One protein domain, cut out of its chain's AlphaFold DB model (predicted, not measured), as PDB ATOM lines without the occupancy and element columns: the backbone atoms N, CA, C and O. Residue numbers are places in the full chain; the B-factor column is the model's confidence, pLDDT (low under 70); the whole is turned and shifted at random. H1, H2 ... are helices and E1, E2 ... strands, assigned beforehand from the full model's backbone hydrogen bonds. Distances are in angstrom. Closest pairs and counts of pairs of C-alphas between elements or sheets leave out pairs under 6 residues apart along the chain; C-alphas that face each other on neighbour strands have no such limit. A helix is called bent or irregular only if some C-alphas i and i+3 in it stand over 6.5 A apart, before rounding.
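This is residues 3 to 76 of the 78 residues of an uncharacterized protein of Bacillus megaterium (UniProt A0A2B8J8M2). A small hairpin of two strands, E1 and E2, sits at one end of a compact cluster of crossed helices, with H1 and H3 as its core. H1 and H3 pack at a steep angle, while the short H2 packs on the first part of H1 and H4 packs on both H1 and H3. The printed part has 74 residues, with two named strands followed by four named helices, mostly helix by class; the sheet, E1 - E2, is antiparallel. The radius of gyration of the C-alphas is 10.9 A, and the rounded outline spans 29 by 23 by 20 A.

E1 is residues 3 to 5, from C-alpha 3 at (152.666, 148.560, 187.032), and E2 is residues 12 to 15. H1, residues 17 to 34, is 25.4 A long. H2 is residues 43 to 47. H3, residues 49 to 62, is 19.5 A long. H4, residues 69 to 76, is 10.7 A long and ends at C-alpha 76, (148.491, 162.360, 182.726); it is irregular, with C-alphas 71 and 74 7.3 A apart.

In the hairpin, N 4 and O 13 are within hydrogen-bond range at 2.9 A. The closest C-alphas of E1 and H3, Val 4 and Ala 49, are 5.7 A apart. H1 and H3 touch, closest at C-alphas 27 and 59, 5.5 A, at a steep tilt of 60 degrees, the same way. H4 touches H1, about perpendicular at 78 degrees, closest at C-alphas 72 and 19, 5.9 A. H2 touches H1, closest at C-alphas 43 and 20, 5.1 A, and touches H3 only at the corner. H2 and H4 are apart. Every O i to N i+4 pair is within hydrogen-bond range in H1 and H3, against 0 of 1 in H2 and 1 of 4 in H4, where O i to N i+3 gives 2 of 2 and 3 of 5.

The C-alphas farthest apart, Glu 12 and Gly 35, are 30.4 A apart. The printed part has no cut and no long link. No printed residue is under pLDDT 70.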
ATOM      1  N   GLN A   3     153.889 148.174 186.341       82.62
ATOM      2  CA  GLN A   3     152.666 148.560 187.032       82.62
ATOM      3  C   GLN A   3     153.065 149.407 188.231       82.62
ATOM      4  O   GLN A   3     153.828 148.953 189.085       82.62
ATOM      5  N   VAL A   4     152.578 150.643 188.261       83.62
ATOM      6  CA  VAL A   4     152.901 151.623 189.295       83.62
ATOM      7  C   VAL A   4     151.603 152.107 189.910       83.62
ATOM      8  O   VAL A   4     150.673 152.497 189.207       83.62
ATOM      9  N   ASN A   5     151.534 152.076 191.236       85.56
ATOM     10  CA  ASN A   5     150.421 152.662 191.965       85.56
ATOM     11  C   ASN A   5     150.826 154.075 192.379       85.56
ATOM     12  O   ASN A   5     151.598 154.234 193.320       85.56
ATOM     13  N   SER A   6     150.392 155.070 191.612       80.69
ATOM     14  CA  SER A   6     150.725 156.467 191.875       80.69
ATOM     15  C   SER A   6     149.908 157.000 193.052       80.69
ATOM     16  O   SER A   6     148.694 156.796 193.115       80.69
ATOM     17  N   GLU A   7     150.569 157.722 193.959       80.19
ATOM     18  CA  GLU A   7     149.894 158.387 195.074       80.19
ATOM     19  C   GLU A   7     149.218 159.688 194.617       80.19
ATOM     20  O   GLU A   7     148.164 160.044 195.140       80.19
ATOM     21  N   PHE A   8     149.796 160.393 193.637       81.56
ATOM     22  CA  PHE A   8     149.269 161.675 193.152       81.56
ATOM     23  C   PHE A   8     148.141 161.522 192.130       81.56
ATOM     24  O   PHE A   8     147.148 162.241 192.187       81.56
ATOM     25  N   TYR A   9     148.277 160.577 191.203       76.38
ATOM     26  CA  TYR A   9     147.276 160.319 190.172       76.38
ATOM     27  C   TYR A   9     146.142 159.412 190.675       76.38
ATOM     28  O   TYR A   9     145.248 159.093 189.894       76.38
ATOM     29  N   GLU A  10     146.196 158.981 191.949       77.50
ATOM     30  CA  GLU A  10     145.229 158.107 192.638       77.50
ATOM     31  C   GLU A  10     144.747 156.931 191.760       77.50
ATOM     32  O   GLU A  10     143.602 156.476 191.847       77.50
ATOM     33  N   LYS A  11     145.626 156.445 190.872       78.94
ATOM     34  CA  LYS A  11     145.325 155.441 189.852       78.94
ATOM     35  C   LYS A  11     146.502 154.507 189.634       78.94
ATOM     36  O   LYS A  11     147.671 154.849 189.819       78.94
ATOM     37  N   GLU A  12     146.162 153.301 189.207       82.69
ATOM     38  CA  GLU A  12     147.143 152.352 188.716       82.69
ATOM     39  C   GLU A  12     147.524 152.720 187.286       82.69
ATOM     40  O   GLU A  12     146.678 152.744 186.389       82.69
ATOM     41  N   VAL A  13     148.802 153.017 187.087       83.31
ATOM     42  CA  VAL A  13     149.360 153.327 185.778       83.31
ATOM     43  C   VAL A  13     150.114 152.109 185.289       83.31
ATOM     44  O   VAL A  13     150.969 151.556 185.987       83.31
ATOM     45  N   THR A  14     149.789 151.692 184.071       86.69
ATOM     46  CA  THR A  14     150.553 150.665 183.379       86.69
ATOM     47  C   THR A  14     151.403 151.335 182.320       86.69
ATOM     48  O   THR A  14     150.859 151.938 181.406       86.69
ATOM     49  N   LEU A  15     152.721 151.235 182.470       86.00
ATOM     50  CA  LEU A  15     153.692 151.815 181.551       86.00
ATOM     51  C   LEU A  15     154.266 150.725 180.659       86.00
ATOM     52  O   LEU A  15     154.805 149.713 181.137       86.00
ATOM     53  N   GLU A  16     154.204 150.936 179.357       90.38
ATOM     54  CA  GLU A  16     155.014 150.184 178.419       90.38
ATOM     55  C   GLU A  16     156.490 150.582 178.542       90.38
ATOM     56  O   GLU A  16     156.851 151.606 179.126       90.38
ATOM     57  N   LEU A  17     157.381 149.713 178.053       89.56
ATOM     58  CA  LEU A  17     158.818 149.989 178.125       89.56
ATOM     59  C   LEU A  17     159.166 151.258 177.340       89.56
ATOM     60  O   LEU A  17     159.890 152.100 177.858       89.56
ATOM     61  N   GLU A  18     158.582 151.404 176.150       90.25
ATOM     62  CA  GLU A  18     158.777 152.562 175.276       90.25
ATOM     63  C   GLU A  18     158.306 153.859 175.955       90.25
ATOM     64  O   GLU A  18     159.049 154.833 176.005       90.25
ATOM     65  N   GLU A  19     157.135 153.856 176.597       91.44
ATOM     66  CA  GLU A  19     156.630 155.021 177.339       91.44
ATOM     67  C   GLU A  19     157.509 155.390 178.536       91.44
ATOM     68  O   GLU A  19     157.754 156.566 178.806       91.44
ATOM     69  N   ALA A  20     158.002 154.384 179.262       91.88
ATOM     70  CA  ALA A  20     158.901 154.587 180.388       91.88
ATOM     71  C   ALA A  20     160.248 155.182 179.931       91.88
ATOM     72  O   ALA A  20     160.777 156.088 180.582       91.88
ATOM     73  N   GLU A  21     160.785 154.726 178.796       92.81
ATOM     74  CA  GLU A  21     161.967 155.316 178.161       92.81
ATOM     75  C   GLU A  21     161.703 156.764 177.725       92.81
ATOM     76  O   GLU A  21     162.503 157.652 178.040       92.81
ATOM     77  N   THR A  22     160.559 157.027 177.089       93.56
ATOM     78  CA  THR A  22     160.163 158.372 176.654       93.56
ATOM     79  C   THR A  22     159.984 159.323 177.838       93.56
ATOM     80  O   THR A  22     160.541 160.424 177.826       93.56
ATOM     81  N   MET A  23     159.308 158.907 178.913       92.38
ATOM     82  CA  MET A  23     159.172 159.720 180.127       92.38
ATOM     83  C   MET A  23     160.531 160.110 180.711       92.38
ATOM     84  O   MET A  23     160.737 161.266 181.084       92.38
ATOM     85  N   ILE A  24     161.477 159.171 180.770       93.62
ATOM     86  CA  ILE A  24     162.820 159.444 181.291       93.62
ATOM     87  C   ILE A  24     163.590 160.364 180.357       93.62
ATOM     88  O   ILE A  24     164.243 161.290 180.836       93.62
ATOM     89  N   ALA A  25     163.505 160.162 179.044       93.50
ATOM     90  CA  ALA A  25     164.150 161.038 178.073       93.50
ATOM     91  C   ALA A  25     163.639 162.484 178.196       93.50
ATOM     92  O   ALA A  25     164.437 163.434 178.241       93.50
ATOM     93  N   ILE A  26     162.320 162.659 178.339       94.19
ATOM     94  CA  ILE A  26     161.706 163.969 178.572       94.19
ATOM     95  C   ILE A  26     162.186 164.536 179.907       94.19
ATOM     96  O   ILE A  26     162.673 165.667 179.954       94.19
ATOM     97  N   TYR A  27     162.122 163.754 180.983       94.00
ATOM     98  CA  TYR A  27     162.536 164.168 182.320       94.00
ATOM     99  C   TYR A  27     164.006 164.583 182.386       94.00
ATOM    100  O   TYR A  27     164.322 165.637 182.928       94.00
ATOM    101  N   GLN A  28     164.916 163.819 181.783       93.00
ATOM    102  CA  GLN A  28     166.335 164.167 181.690       93.00
ATOM    103  C   GLN A  28     166.545 165.455 180.890       93.00
ATOM    104  O   GLN A  28     167.352 166.310 181.273       93.00
ATOM    105  N   THR A  29     165.794 165.639 179.804       93.00
ATOM    106  CA  THR A  29     165.815 166.884 179.032       93.00
ATOM    107  C   THR A  29     165.334 168.069 179.871       93.00
ATOM    108  O   THR A  29     165.980 169.122 179.876       93.00
ATOM    109  N   VAL A  30     164.238 167.903 180.615       92.44
ATOM    110  CA  VAL A  30     163.700 168.904 181.546       92.44
ATOM    111  C   VAL A  30     164.714 169.215 182.646       92.44
ATOM    112  O   VAL A  30     165.023 170.386 182.859       92.44
ATOM    113  N   ALA A  31     165.299 168.195 183.272       92.38
ATOM    114  CA  ALA A  31     166.314 168.311 184.314       92.38
ATOM    115  C   ALA A  31     167.516 169.127 183.835       92.38
ATOM    116  O   ALA A  31     167.917 170.098 184.480       92.38
ATOM    117  N   LYS A  32     168.024 168.822 182.635       91.31
ATOM    118  CA  LYS A  32     169.121 169.566 182.006       91.31
ATOM    119  C   LYS A  32     168.745 171.017 181.701       91.31
ATOM    120  O   LYS A  32     169.555 171.909 181.941       91.31
ATOM    121  N   LYS A  33     167.539 171.270 181.180       90.69
ATOM    122  CA  LYS A  33     167.056 172.631 180.876       90.69
ATOM    123  C   LYS A  33     166.834 173.465 182.141       90.69
ATOM    124  O   LYS A  33     167.083 174.667 182.125       90.69
ATOM    125  N   ARG A  34     166.355 172.840 183.216       89.25
ATOM    126  CA  ARG A  34     166.026 173.487 184.495       89.25
ATOM    127  C   ARG A  34     167.211 173.545 185.464       89.25
ATOM    128  O   ARG A  34     167.160 174.315 186.416       89.25
ATOM    129  N   GLY A  35     168.274 172.781 185.212       88.81
ATOM    130  CA  GLY A  35     169.497 172.773 186.014       88.81
ATOM    131  C   GLY A  35     169.416 171.936 187.293       88.81
ATOM    132  O   GLY A  35     170.167 172.207 188.228       88.81
ATOM    133  N   PHE A  36     168.529 170.938 187.356       88.19
ATOM    134  CA  PHE A  36     168.467 169.986 188.470       88.19
ATOM    135  C   PHE A  36     169.013 168.611 188.070       88.19
ATOM    136  O   PHE A  36     169.156 168.295 186.889       88.19
ATOM    137  N   LYS A  37     169.367 167.795 189.067       87.38
ATOM    138  CA  LYS A  37     169.880 166.442 188.842       87.38
ATOM    139  C   LYS A  37     168.710 165.501 188.573       87.38
ATOM    140  O   LYS A  37     167.805 165.419 189.391       87.38
ATOM    141  N   SER A  38     168.755 164.784 187.456       86.94
ATOM    142  CA  SER A  38     167.806 163.712 187.164       86.94
ATOM    143  C   SER A  38     167.967 162.583 188.184       86.94
ATOM    144  O   SER A  38     169.060 162.024 188.312       86.94
ATOM    145  N   GLU A  39     166.894 162.276 188.909       82.06
ATOM    146  CA  GLU A  39     166.855 161.182 189.885       82.06
ATOM    147  C   GLU A  39     166.525 159.837 189.239       82.06
ATOM    148  O   GLU A  39     167.060 158.832 189.681       82.06
ATOM    149  N   ALA A  40     165.731 159.836 188.164       87.31
ATOM    150  CA  ALA A  40     165.467 158.659 187.344       87.31
ATOM    151  C   ALA A  40     166.396 158.616 186.120       87.31
ATOM    152  O   ALA A  40     166.409 159.542 185.296       87.31
ATOM    153  N   ALA A  41     167.166 157.535 185.996       85.00
ATOM    154  CA  ALA A  41     168.055 157.284 184.861       85.00
ATOM    155  C   ALA A  41     167.633 156.089 183.993       85.00
ATOM    156  O   ALA A  41     168.046 156.031 182.835       85.00
ATOM    157  N   SER A  42     166.805 155.182 184.524       88.31
ATOM    158  CA  SER A  42     166.378 153.952 183.843       88.31
ATOM    159  C   SER A  42     164.882 153.670 184.036       88.31
ATOM    160  O   SER A  42     164.361 153.974 185.111       88.31
ATOM    161  N   PRO A  43     164.190 153.050 183.053       87.81
ATOM    162  CA  PRO A  43     162.756 152.725 183.125       87.81
ATOM    163  C   PRO A  43     162.351 151.968 184.390       87.81
ATOM    164  O   PRO A  43     161.274 152.179 184.934       87.81
ATOM    165  N   GLU A  44     163.245 151.123 184.900       87.81
ATOM    166  CA  GLU A  44     163.038 150.344 186.121       87.81
ATOM    167  C   GLU A  44     162.868 151.213 187.376       87.81
ATOM    168  O   GLU A  44     162.210 150.795 188.325       87.81
ATOM    169  N   GLU A  45     163.425 152.428 187.398       88.25
ATOM    170  CA  GLU A  45     163.269 153.340 188.536       88.25
ATOM    171  C   GLU A  45     161.860 153.930 188.607       88.25
ATOM    172  O   GLU A  45     161.396 154.264 189.698       88.25
ATOM    173  N   LEU A  46     161.144 153.978 187.477       87.31
ATOM    174  CA  LEU A  46     159.737 154.375 187.436       87.31
ATOM    175  C   LEU A  46     158.820 153.342 188.099       87.31
ATOM    176  O   LEU A  46     157.701 153.687 188.444       87.31
ATOM    177  N   CYS A  47     159.277 152.111 188.361       84.44
ATOM    178  CA  CYS A  47     158.504 151.139 189.143       84.44
ATOM    179  C   CYS A  47     158.202 151.624 190.569       84.44
ATOM    180  O   CYS A  47     157.294 151.112 191.222       84.44
ATOM    181  N   ASN A  48     158.988 152.572 191.086       87.44
ATOM    182  CA  ASN A  48     158.725 153.189 192.374       87.44
ATOM    183  C   ASN A  48     157.707 154.323 192.203       87.44
ATOM    184  O   ASN A  48     157.975 155.277 191.480       87.44
ATOM    185  N   ALA A  49     156.583 154.240 192.920       84.94
ATOM    186  CA  ALA A  49     155.517 155.242 192.896       84.94
ATOM    187  C   ALA A  49     156.023 156.676 193.101       84.94
ATOM    188  O   ALA A  49     155.676 157.562 192.335       84.94
ATOM    189  N   ASN A  50     156.922 156.886 194.063       88.44
ATOM    190  CA  ASN A  50     157.460 158.208 194.375       88.44
ATOM    191  C   ASN A  50     158.344 158.739 193.232       88.44
ATOM    192  O   ASN A  50     158.222 159.891 192.819       88.44
ATOM    193  N   THR A  51     159.190 157.876 192.661       89.81
ATOM    194  CA  THR A  51     159.997 158.233 191.487       89.81
ATOM    195  C   THR A  51     159.114 158.527 190.280       89.81
ATOM    196  O   THR A  51     159.350 159.518 189.591       89.81
ATOM    197  N   TYR A  52     158.097 157.699 190.030       90.50
ATOM    198  CA  TYR A  52     157.130 157.921 188.963       90.50
ATOM    199  C   TYR A  52     156.409 159.247 189.144       90.50
ATOM    200  O   TYR A  52     156.447 160.054 188.230       90.50
ATOM    201  N   ASP A  53     155.826 159.509 190.313       90.19
ATOM    202  CA  ASP A  53     155.092 160.744 190.592       90.19
ATOM    203  C   ASP A  53     155.978 161.973 190.417       90.19
ATOM    204  O   ASP A  53     155.578 162.952 189.785       90.19
ATOM    205  N   HIS A  54     157.219 161.907 190.904       91.19
ATOM    206  CA  HIS A  54     158.171 162.989 190.716       91.19
ATOM    207  C   HIS A  54     158.501 163.211 189.233       91.19
ATOM    208  O   HIS A  54     158.464 164.345 188.752       91.19
ATOM    209  N   VAL A  55     158.803 162.145 188.488       91.81
ATOM    210  CA  VAL A  55     159.104 162.220 187.052       91.81
ATOM    211  C   VAL A  55     157.896 162.728 186.268       91.81
ATOM    212  O   VAL A  55     158.026 163.701 185.529       91.81
ATOM    213  N   ALA A  56     156.735 162.113 186.472       91.19
ATOM    214  CA  ALA A  56     155.458 162.445 185.861       91.19
ATOM    215  C   ALA A  56     155.115 163.920 186.068       91.19
ATOM    216  O   ALA A  56     154.828 164.611 185.101       91.19
ATOM    217  N   TYR A  57     155.256 164.439 187.291       91.38
ATOM    218  CA  TYR A  57     155.052 165.857 187.583       91.38
ATOM    219  C   TYR A  57     155.931 166.769 186.713       91.38
ATOM    220  O   TYR A  57     155.445 167.727 186.112       91.38
ATOM    221  N   HIS A  58     157.235 166.491 186.610       92.00
ATOM    222  CA  HIS A  58     158.141 167.317 185.798       92.00
ATOM    223  C   HIS A  58     157.889 167.166 184.298       92.00
ATOM    224  O   HIS A  58     158.029 168.140 183.555       92.00
ATOM    225  N   VAL A  59     157.544 165.960 183.853       92.31
ATOM    226  CA  VAL A  59     157.204 165.675 182.458       92.31
ATOM    227  C   VAL A  59     155.909 166.391 182.080       92.31
ATOM    228  O   VAL A  59     155.899 167.095 181.081       92.31
ATOM    229  N   GLU A  60     154.864 166.323 182.897       92.19
ATOM    230  CA  GLU A  60     153.600 167.029 182.672       92.19
ATOM    231  C   GLU A  60     153.796 168.555 182.655       92.19
ATOM    232  O   GLU A  60     153.396 169.231 181.709       92.19
ATOM    233  N   ASN A  61     154.480 169.112 183.659       91.00
ATOM    234  CA  ASN A  61     154.581 170.567 183.829       91.00
ATOM    235  C   ASN A  61     155.600 171.234 182.893       91.00
ATOM    236  O   ASN A  61     155.531 172.442 182.657       91.00
ATOM    237  N   PHE A  62     156.609 170.498 182.418       91.25
ATOM    238  CA  PHE A  62     157.732 171.078 181.667       91.25
ATOM    239  C   PHE A  62     158.100 170.316 180.391       91.25
ATOM    240  O   PHE A  62     158.923 170.803 179.606       91.25
ATOM    241  N   GLY A  63     157.527 169.135 180.188       88.81
ATOM    242  CA  GLY A  63     157.777 168.259 179.054       88.81
ATOM    243  C   GLY A  63     156.931 168.564 177.824       88.81
ATOM    244  O   GLY A  63     157.315 168.104 176.759       88.81
ATOM    245  N   GLU A  64     155.889 169.403 177.910       87.00
ATOM    246  CA  GLU A  64     155.002 169.765 176.779       87.00
ATOM    247  C   GLU A  64     155.749 170.258 175.519       87.00
ATOM    248  O   GLU A  64     155.267 170.148 174.397       87.00
ATOM    249  N   ASN A  65     156.964 170.791 175.696       84.56
ATOM    250  CA  ASN A  65     157.825 171.281 174.618       84.56
ATOM    251  C   ASN A  65     158.745 170.192 174.021       84.56
ATOM    252  O   ASN A  65     159.621 170.507 173.209       84.56
ATOM    253  N   HIS A  66     158.640 168.942 174.475       89.69
ATOM    254  CA  HIS A  66     159.400 167.806 173.962       89.69
ATOM    255  C   HIS A  66     158.633 167.153 172.801       89.69
ATOM    256  O   HIS A  66     157.431 166.937 172.935       89.69
ATOM    257  N   PRO A  67     159.293 166.819 171.673       88.75
ATOM    258  CA  PRO A  67     158.620 166.235 170.505       88.75
ATOM    259  C   PRO A  67     157.830 164.960 170.842       88.75
ATOM    260  O   PRO A  67     156.727 164.765 170.335       88.75
ATOM    261  N   ASP A  68     158.367 164.160 171.760       91.19
ATOM    262  CA  ASP A  68     157.820 162.857 172.153       91.19
ATOM    263  C   ASP A  68     156.825 162.933 173.331       91.19
ATOM    264  O   ASP A  68     156.337 161.915 173.810       91.19
ATOM    265  N   PHE A  69     156.476 164.135 173.816       91.31
ATOM    266  CA  PHE A  69     155.528 164.280 174.932       91.31
ATOM    267  C   PHE A  69     154.149 163.688 174.622       91.31
ATOM    268  O   PHE A  69     153.515 163.118 175.504       91.31
ATOM    269  N   ASN A  70     153.713 163.759 173.361       91.12
ATOM    270  CA  ASN A  70     152.427 163.206 172.929       91.12
ATOM    271  C   ASN A  70     152.310 161.693 173.179       91.12
ATOM    272  O   ASN A  70     151.200 161.200 173.356       91.12
ATOM    273  N   GLU A  71     153.429 160.959 173.198       90.69
ATOM    274  CA  GLU A  71     153.418 159.512 173.444       90.69
ATOM    275  C   GLU A  71     153.021 159.190 174.885       90.69
ATOM    276  O   GLU A  71     152.308 158.225 175.120       90.69
ATOM    277  N   VAL A  72     153.416 160.040 175.834       91.00
ATOM    278  CA  VAL A  72     153.197 159.843 177.276       91.00
ATOM    279  C   VAL A  72     152.102 160.747 177.846       91.00
ATOM    280  O   VAL A  72     151.724 160.597 179.001       91.00
ATOM    281  N   GLN A  73     151.560 161.675 177.048       89.94
ATOM    282  CA  GLN A  73     150.539 162.637 177.480       89.94
ATOM    283  C   GLN A  73     149.307 161.948 178.082       89.94
ATOM    284  O   GLN A  73     148.788 162.381 179.110       89.94
ATOM    285  N   HIS A  74     148.870 160.851 177.465       88.25
ATOM    286  CA  HIS A  74     147.684 160.107 177.880       88.25
ATOM    287  C   HIS A  74     147.813 159.485 179.284       88.25
ATOM    288  O   HIS A  74     146.809 159.130 179.898       88.25
ATOM    289  N   LEU A  75     149.035 159.369 179.819       85.88
ATOM    290  CA  LEU A  75     149.277 158.912 181.187       85.88
ATOM    291  C   LEU A  75     148.816 159.952 182.220       85.88
ATOM    292  O   LEU A  75     148.377 159.581 183.311       85.88
ATOM    293  N   PHE A  76     148.863 161.236 181.861       84.12
ATOM    294  CA  PHE A  76     148.491 162.360 182.726       84.12
ATOM    295  C   PHE A  76     147.019 162.753 182.579       84.12
ATOM    296  O   PHE A  76     146.425 163.299 183.503       84.12
TER     297      PHE A  76